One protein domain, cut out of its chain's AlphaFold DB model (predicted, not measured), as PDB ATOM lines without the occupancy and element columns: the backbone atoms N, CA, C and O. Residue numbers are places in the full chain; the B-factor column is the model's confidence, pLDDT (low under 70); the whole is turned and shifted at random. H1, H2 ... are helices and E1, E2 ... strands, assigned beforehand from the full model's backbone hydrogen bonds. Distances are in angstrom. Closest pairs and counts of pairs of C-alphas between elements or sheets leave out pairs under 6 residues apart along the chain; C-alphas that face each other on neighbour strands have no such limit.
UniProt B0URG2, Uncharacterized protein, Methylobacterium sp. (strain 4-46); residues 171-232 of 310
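What this domain is: This is residues 171 to 232 of the 310 residues of an uncharacterized protein of Methylobacterium sp. (strain 4-46) (UniProt B0URG2). A long two-stranded ribbon, E1 beside E5, makes one end of the domain, and a small sheet of three short strands, E2, E3 and E4, lies at the other, with the one-turn helix H1 and loops near where the two meet. The ribbon joins the first and last strands, and the chain between them builds the small head. The printed part has 62 residues, with five named strands and one named helix in the order E1 H1 E2 E3 E4 E5. Both sheets, E1 - E5 and E2 - E3 - E4, are antiparallel, and the class is mostly strand. The whole is loose, with a radius of gyration of the C-alphas of 13.9 A and spans of 46 by 21 by 20 A.

How they stand to each other: Start with E1, residues 173 to 182, which bends by 56 degrees at residue 178. Its antiparallel neighbour is E5, residues 223 to 231, at 159 degrees between directions; look at N 174 and O 230, 2.8 A apart, and N 226 and O 179, 2.8 A. Next comes H1, residues 193 to 196, too short for an O i to N i+4 pair; its one O i to N i+3 pair is within hydrogen-bond range. E2, residues 199 to 202, and E3, residues 205 to 208, form a hairpin, with N 207 and O 200 2.8 A apart. E3 and E4, residues 218 to 220, form another, with N 206 and O 220 2.8 A apart. E2, E3 and E4 make a meander, each strand the antiparallel neighbour of the one before; E2 and E4 are its edge strands. H1 is not on this sheet. E4 runs on into E5 across a break of 2 residues, at 83 degrees. Between the sheets, the closest C-alphas of E1 and E4 are those of Trp 182 and Ile 220, 7.1 A apart, while E3 and E5 are apart.

Where its parts are: Find C-alpha 173 at (189.855, 229.915, 243.383); from there E1 runs 24.3 A to C-alpha 182. H1 covers 5.3 A from C-alpha 193 at (190.542, 246.256, 232.520). E2 spans 9.7 A, E3 10.0 A and E4 6.5 A. E5 runs 24.3 A and ends at C-alpha 231, at (187.440, 233.639, 242.936).

The domain as a whole: The two C-alphas farthest apart, those of Arg 172 and Gly 215, are 46.1 A apart, but the first and last printed C-alphas are 6.3 A apart. The printed part has no cut and no long link. Mean pLDDT of the printed part is 76.4; look for values under 70 at residues 171, 197, 204 and 210 to 217.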
ATOM      1  N   ARG A 171     187.850 231.957 250.229       60.94
ATOM      2  CA  ARG A 171     187.521 232.291 248.833       60.94
ATOM      3  C   ARG A 171     188.066 231.197 247.913       60.94
ATOM      4  O   ARG A 171     189.276 231.036 247.785       60.94
ATOM      5  N   ARG A 172     187.175 230.433 247.276       72.12
ATOM      6  CA  ARG A 172     187.578 229.335 246.394       72.12
ATOM      7  C   ARG A 172     188.075 229.905 245.071       72.12
ATOM      8  O   ARG A 172     187.315 230.572 244.372       72.12
ATOM      9  N   GLU A 173     189.329 229.639 244.721       79.25
ATOM     10  CA  GLU A 173     189.855 229.915 243.383       79.25
ATOM     11  C   GLU A 173     189.102 229.045 242.361       79.25
ATOM     12  O   GLU A 173     189.084 227.820 242.458       79.25
ATOM     13  N   VAL A 174     188.421 229.690 241.415       82.25
ATOM     14  CA  VAL A 174     187.650 229.032 240.345       82.25
ATOM     15  C   VAL A 174     188.528 228.823 239.120       82.25
ATOM     16  O   VAL A 174     188.404 227.814 238.429       82.25
ATOM     17  N   ARG A 175     189.403 229.787 238.825       83.50
ATOM     18  CA  ARG A 175     190.261 229.754 237.642       83.50
ATOM     19  C   ARG A 175     191.479 230.644 237.839       83.50
ATOM     20  O   ARG A 175     191.328 231.801 238.218       83.50
ATOM     21  N   ARG A 176     192.651 230.147 237.452       89.31
ATOM     22  CA  ARG A 176     193.857 230.948 237.237       89.31
ATOM     23  C   ARG A 176     194.344 230.757 235.821       89.31
ATOM     24  O   ARG A 176     194.416 229.640 235.320       89.31
ATOM     25  N   HIS A 177     194.622 231.863 235.156       88.38
ATOM     26  CA  HIS A 177     195.244 231.848 233.845       88.38
ATOM     27  C   HIS A 177     196.113 233.083 233.694       88.38
ATOM     28  O   HIS A 177     195.802 234.153 234.222       88.38
ATOM     29  N   ARG A 178     197.213 232.909 232.973       89.75
ATOM     30  CA  ARG A 178     198.156 233.981 232.724       89.75
ATOM     31  C   ARG A 178     197.634 234.876 231.609       89.75
ATOM     32  O   ARG A 178     197.184 234.390 230.572       89.75
ATOM     33  N   ILE A 179     197.662 236.179 231.845       87.50
ATOM     34  CA  ILE A 179     197.264 237.205 230.887       87.50
ATOM     35  C   ILE A 179     198.404 238.197 230.706       87.50
ATOM     36  O   ILE A 179     199.125 238.516 231.648       87.50
ATOM     37  N   THR A 180     198.553 238.713 229.492       85.69
ATOM     38  CA  THR A 180     199.570 239.721 229.190       85.69
ATOM     39  C   THR A 180     198.918 241.091 229.088       85.69
ATOM     40  O   THR A 180     198.205 241.363 228.114       85.69
ATOM     41  N   LYS A 181     199.201 241.969 230.051       86.50
ATOM     42  CA  LYS A 181     198.649 243.328 230.109       86.50
ATOM     43  C   LYS A 181     199.696 244.388 229.806       86.50
ATOM     44  O   LYS A 181     200.888 244.171 230.009       86.50
ATOM     45  N   TRP A 182     199.234 245.529 229.306       84.50
ATOM     46  CA  TRP A 182     200.065 246.723 229.171       84.50
ATOM     47  C   TRP A 182     200.385 247.291 230.552       84.50
ATOM     48  O   TRP A 182     199.508 247.340 231.421       84.50
ATOM     49  N   LEU A 183     201.636 247.700 230.745       83.94
ATOM     50  CA  LEU A 183     202.109 248.307 231.985       83.94
ATOM     51  C   LEU A 183     201.945 249.820 231.928       83.94
ATOM     52  O   LEU A 183     202.102 250.439 230.874       83.94
ATOM     53  N   ARG A 184     201.633 250.437 233.065       81.25
ATOM     54  CA  ARG A 184     201.629 251.898 233.171       81.25
ATOM     55  C   ARG A 184     203.080 252.397 233.077       81.25
ATOM     56  O   ARG A 184     203.917 251.899 233.830       81.25
ATOM     57  N   PRO A 185     203.400 253.384 232.215       77.44
ATOM     58  CA  PRO A 185     204.792 253.775 231.991       77.44
ATOM     59  C   PRO A 185     205.475 254.255 233.277       77.44
ATOM     60  O   PRO A 185     204.942 255.133 233.962       77.44
ATOM     61  N   GLY A 186     206.655 253.702 233.573       74.06
ATOM     62  CA  GLY A 186     207.422 253.996 234.787       74.06
ATOM     63  C   GLY A 186     206.992 253.205 236.029       74.06
ATOM     64  O   GLY A 186     207.461 253.507 237.123       74.06
ATOM     65  N   THR A 187     206.109 252.212 235.884       77.38
ATOM     66  CA  THR A 187     205.680 251.319 236.973       77.38
ATOM     67  C   THR A 187     205.583 249.873 236.477       77.38
ATOM     68  O   THR A 187     205.408 249.642 235.284       77.38
ATOM     69  N   ASN A 188     205.592 248.904 237.394       79.06
ATOM     70  CA  ASN A 188     205.322 247.495 237.075       79.06
ATOM     71  C   ASN A 188     203.828 247.129 237.180       79.06
ATOM     72  O   ASN A 188     203.471 245.950 237.157       79.06
ATOM     73  N   ASP A 189     202.949 248.126 237.291       82.12
ATOM     74  CA  ASP A 189     201.517 247.911 237.470       82.12
ATOM     75  C   ASP A 189     200.799 247.809 236.124       82.12
ATOM     76  O   ASP A 189     200.982 248.631 235.220       82.12
ATOM     77  N   ALA A 190     199.916 246.820 236.000       83.06
ATOM     78  CA  ALA A 190     199.051 246.685 234.836       83.06
ATOM     79  C   ALA A 190     198.003 247.811 234.761       83.06
ATOM     80  O   ALA A 190     197.505 248.314 235.776       83.06
ATOM     81  N   PHE A 191     197.575 248.161 233.548       81.75
ATOM     82  CA  PHE A 191     196.362 248.959 233.382       81.75
ATOM     83  C   PHE A 191     195.106 248.196 233.880       81.75
ATOM     84  O   PHE A 191     194.999 246.972 233.698       81.75
ATOM     85  N   PRO A 192     194.137 248.894 234.514       80.25
ATOM     86  CA  PRO A 192     192.833 248.316 234.835       80.25
ATOM     87  C   PRO A 192     192.112 247.864 233.561       80.25
ATOM     88  O   PRO A 192     192.322 248.436 232.494       80.25
ATOM     89  N   ASP A 193     191.241 246.859 233.673       78.75
ATOM     90  CA  ASP A 193     190.542 246.256 232.520       78.75
ATOM     91  C   ASP A 193     189.752 247.264 231.675       78.75
ATOM     92  O   ASP A 193     189.652 247.131 230.459       78.75
ATOM     93  N   GLU A 194     189.231 248.305 232.317       78.44
ATOM     94  CA  GLU A 194     188.465 249.391 231.697       78.44
ATOM     95  C   GLU A 194     189.279 250.189 230.661       78.44
ATOM     96  O   GLU A 194     188.715 250.779 229.738       78.44
ATOM     97  N   PHE A 195     190.611 250.188 230.784       74.88
ATOM     98  CA  PHE A 195     191.516 250.900 229.882       74.88
ATOM     99  C   PHE A 195     192.030 250.025 228.734       74.88
ATOM    100  O   PHE A 195     192.479 250.575 227.730       74.88
ATOM    101  N   ASP A 196     191.914 248.692 228.810       70.38
ATOM    102  CA  ASP A 196     192.381 247.793 227.739       70.38
ATOM    103  C   ASP A 196     191.668 248.075 226.404       70.38
ATOM    104  O   ASP A 196     192.277 247.972 225.339       70.38
ATOM    105  N   GLN A 197     190.398 248.494 226.449       69.00
ATOM    106  CA  GLN A 197     189.610 248.857 225.264       69.00
ATOM    107  C   GLN A 197     190.001 250.221 224.664       69.00
ATOM    108  O   GLN A 197     189.664 250.514 223.519       69.00
ATOM    109  N   GLN A 198     190.722 251.053 225.420       73.88
ATOM    110  CA  GLN A 198     191.138 252.405 225.023       73.88
ATOM    111  C   GLN A 198     192.568 252.438 224.454       73.88
ATOM    112  O   GLN A 198     193.022 253.472 223.954       73.88
ATOM    113  N   ILE A 199     193.287 251.313 224.512       76.50
ATOM    114  CA  ILE A 199     194.654 251.184 224.005       76.50
ATOM    115  C   ILE A 199     194.614 250.742 222.541       76.50
ATOM    116  O   ILE A 199     194.294 249.598 222.214       76.50
ATOM    117  N   VAL A 200     195.003 251.644 221.642       75.94
ATOM    118  CA  VAL A 200     195.112 251.357 220.207       75.94
ATOM    119  C   VAL A 200     196.505 250.831 219.892       75.94
ATOM    120  O   VAL A 200     197.509 251.446 220.238       75.94
ATOM    121  N   ARG A 201     196.576 249.677 219.228       77.12
ATOM    122  CA  ARG A 201     197.840 248.986 218.947       77.12
ATOM    123  C   ARG A 201     198.411 249.401 217.597       77.12
ATOM    124  O   ARG A 201     197.689 249.430 216.603       77.12
ATOM    125  N   LYS A 202     199.720 249.646 217.550       71.88
ATOM    126  CA  LYS A 202     200.487 249.824 216.315       71.88
ATOM    127  C   LYS A 202     201.825 249.094 216.459       71.88
ATOM    128  O   LYS A 202     202.756 249.606 217.069       71.88
ATOM    129  N   GLY A 203     201.907 247.878 215.915       71.62
ATOM    130  CA  GLY A 203     203.080 247.011 216.078       71.62
ATOM    131  C   GLY A 203     203.246 246.523 217.522       71.62
ATOM    132  O   GLY A 203     202.278 246.081 218.141       71.62
ATOM    133  N   SER A 204     204.466 246.613 218.058       69.50
ATOM    134  CA  SER A 204     204.802 246.260 219.448       69.50
ATOM    135  C   SER A 204     204.444 247.341 220.472       69.50
ATOM    136  O   SER A 204     204.657 247.134 221.662       69.50
ATOM    137  N   THR A 205     203.871 248.463 220.030       73.94
ATOM    138  CA  THR A 205     203.577 249.628 220.867       73.94
ATOM    139  C   THR A 205     202.067 249.884 220.938       73.94
ATOM    140  O   THR A 205     201.356 249.858 219.927       73.94
ATOM    141  N   GLY A 206     201.561 250.133 222.143       78.81
ATOM    142  CA  GLY A 206     200.199 250.582 222.411       78.81
ATOM    143  C   GLY A 206     200.133 252.096 222.610       78.81
ATOM    144  O   GLY A 206     201.063 252.712 223.113       78.81
ATOM    145  N   TRP A 207     199.016 252.706 222.231       78.31
ATOM    146  CA  TRP A 207     198.748 254.124 222.441       78.31
ATOM    147  C   TRP A 207     197.457 254.258 223.236       78.31
ATOM    148  O   TRP A 207     196.383 253.929 222.724       78.31
ATOM    149  N   LEU A 208     197.547 254.725 224.481       79.25
ATOM    150  CA  LEU A 208     196.357 254.978 225.288       79.25
ATOM    151  C   LEU A 208     195.674 256.245 224.782       79.25
ATOM    152  O   LEU A 208     196.239 257.341 224.858       79.25
ATOM    153  N   ARG A 209     194.462 256.091 224.248       70.50
ATOM    154  CA  ARG A 209     193.629 257.222 223.853       70.50
ATOM    155  C   ARG A 209     192.856 257.715 225.066       70.50
ATOM    156  O   ARG A 209     192.029 256.992 225.603       70.50
ATOM    157  N   HIS A 210     193.080 258.963 225.453       65.50
ATOM    158  CA  HIS A 210     192.168 259.668 226.344       65.50
ATOM    159  C   HIS A 210     191.152 260.450 225.512       65.50
ATOM    160  O   HIS A 210     191.509 261.068 224.506       65.50
ATOM    161  N   ALA A 211     189.888 260.435 225.934       53.56
ATOM    162  CA  ALA A 211     188.875 261.321 225.381       53.56
ATOM    163  C   ALA A 211     189.307 262.777 225.646       53.56
ATOM    164  O   ALA A 211     189.322 263.211 226.794       53.56
ATOM    165  N   GLY A 212     189.724 263.499 224.599       54.31
ATOM    166  CA  GLY A 212     190.058 264.929 224.674       54.31
ATOM    167  C   GLY A 212     191.433 265.364 224.144       54.31
ATOM    168  O   GLY A 212     191.666 266.565 224.076       54.31
ATOM    169  N   MET A 213     192.336 264.462 223.733       55.59
ATOM    170  CA  MET A 213     193.625 264.864 223.132       55.59
ATOM    171  C   MET A 213     193.595 264.800 221.597       55.59
ATOM    172  O   MET A 213     193.391 263.736 221.016       55.59
ATOM    173  N   SER A 214     193.842 265.936 220.937       48.91
ATOM    174  CA  SER A 214     193.855 266.099 219.472       48.91
ATOM    175  C   SER A 214     195.212 265.817 218.801       48.91
ATOM    176  O   SER A 214     195.349 266.004 217.595       48.91
ATOM    177  N   GLY A 215     196.207 265.308 219.534       53.28
ATOM    178  CA  GLY A 215     197.538 265.028 218.993       53.28
ATOM    179  C   GLY A 215     198.296 263.982 219.804       53.28
ATOM    180  O   GLY A 215     199.040 264.333 220.707       53.28
ATOM    181  N   GLY A 216     198.116 262.705 219.452       56.75
ATOM    182  CA  GLY A 216     198.891 261.582 219.989       56.75
ATOM    183  C   GLY A 216     198.447 261.126 221.382       56.75
ATOM    184  O   GLY A 216     198.426 261.894 222.333       56.75
ATOM    185  N   GLY A 217     198.074 259.850 221.511       66.94
ATOM    186  CA  GLY A 217     197.880 259.231 222.828       66.94
ATOM    187  C   GLY A 217     199.201 259.122 223.598       66.94
ATOM    188  O   GLY A 217     200.268 259.417 223.062       66.94
ATOM    189  N   ARG A 218     199.160 258.645 224.844       73.69
ATOM    190  CA  ARG A 218     200.398 258.301 225.563       73.69
ATOM    191  C   ARG A 218     200.934 256.973 225.032       73.69
ATOM    192  O   ARG A 218     200.191 255.989 225.005       73.69
ATOM    193  N   GLU A 219     202.199 256.957 224.620       76.69
ATOM    194  CA  GLU A 219     202.879 255.742 224.172       76.69
ATOM    195  C   GLU A 219     203.097 254.779 225.346       76.69
ATOM    196  O   GLU A 219     203.496 255.180 226.443       76.69
ATOM    197  N   ILE A 220     202.811 253.501 225.113       80.88
ATOM    198  CA  ILE A 220     203.021 252.405 226.049       80.88
ATOM    199  C   ILE A 220     203.721 251.286 225.282       80.88
ATOM    200  O   ILE A 220     203.136 250.668 224.394       80.88
ATOM    201  N   ALA A 221     204.978 251.020 225.620       74.69
ATOM    202  CA  ALA A 221     205.782 249.993 224.958       74.69
ATOM    203  C   ALA A 221     205.919 248.704 225.787       74.69
ATOM    204  O   ALA A 221     206.291 247.662 225.255       74.69
ATOM    205  N   GLU A 222     205.594 248.749 227.081       82.44
ATOM    206  CA  GLU A 222     205.889 247.662 228.014       82.44
ATOM    207  C   GLU A 222     204.659 246.800 228.316       82.44
ATOM    208  O   GLU A 222     203.555 247.295 228.571       82.44
ATOM    209  N   ARG A 223     204.858 245.479 228.303       84.06
ATOM    210  CA  ARG A 223     203.844 244.481 228.654       84.06
ATOM    211  C   ARG A 223     204.395 243.526 229.701       84.06
ATOM    212  O   ARG A 223     205.531 243.080 229.586       84.06
ATOM    213  N   GLY A 224     203.563 243.183 230.677       84.50
ATOM    214  CA  GLY A 224     203.879 242.216 231.726       84.50
ATOM    215  C   GLY A 224     202.925 241.028 231.705       84.50
ATOM    216  O   GLY A 224     201.773 241.141 231.269       84.50
ATOM    217  N   GLU A 225     203.409 239.881 232.177       88.75
ATOM    218  CA  GLU A 225     202.586 238.703 232.437       88.75
ATOM    219  C   GLU A 225     202.030 238.749 233.861       88.75
ATOM    220  O   GLU A 225     202.770 238.938 234.823       88.75
ATOM    221  N   PHE A 226     200.722 238.543 233.993       85.44
ATOM    222  CA  PHE A 226     200.016 238.542 235.268       85.44
ATOM    223  C   PHE A 226     199.152 237.297 235.385       85.44
ATOM    224  O   PHE A 226     198.480 236.902 234.431       85.44
ATOM    225  N   ASP A 227     199.102 236.710 236.574       84.56
ATOM    226  CA  ASP A 227     198.170 235.628 236.859       84.56
ATOM    227  C   ASP A 227     196.813 236.235 237.236       84.56
ATOM    228  O   ASP A 227     196.636 236.807 238.313       84.56
ATOM    229  N   ARG A 228     195.826 236.119 236.342       85.81
ATOM    230  CA  ARG A 228     194.446 236.491 236.658       85.81
ATOM    231  C   ARG A 228     193.786 235.343 237.403       85.81
ATOM    232  O   ARG A 228     193.510 234.294 236.817       85.81
ATOM    233  N   ILE A 229     193.492 235.585 238.675       82.44
ATOM    234  CA  ILE A 229     192.802 234.646 239.556       82.44
ATOM    235  C   ILE A 229     191.343 235.085 239.705       82.44
ATOM    236  O   ILE A 229     191.053 236.188 240.162       82.44
ATOM    237  N   THR A 230     190.412 234.223 239.307       82.38
ATOM    238  CA  THR A 230     188.973 234.405 239.514       82.38
ATOM    239  C   THR A 230     188.550 233.602 240.735       82.38
ATOM    240  O   THR A 230     188.708 232.382 240.755       82.38
ATOM    241  N   TYR A 231     187.992 234.274 241.738       80.12
ATOM    242  CA  TYR A 231     187.440 233.639 242.936       80.12
ATOM    243  C   TYR A 231     185.926 233.441 242.807       80.12
ATOM    244  O   TYR A 231     185.248 234.196 242.109       80.12
ATOM    245  N   ALA A 232     185.386 232.433 243.492       75.25
ATOM    246  CA  ALA A 232     183.950 232.259 243.660       75.25
ATOM    247  C   ALA A 232     183.367 233.437 244.457       75.25
ATOM    248  O   ALA A 232     184.060 234.035 245.285       75.25
TER     249      ALA A 232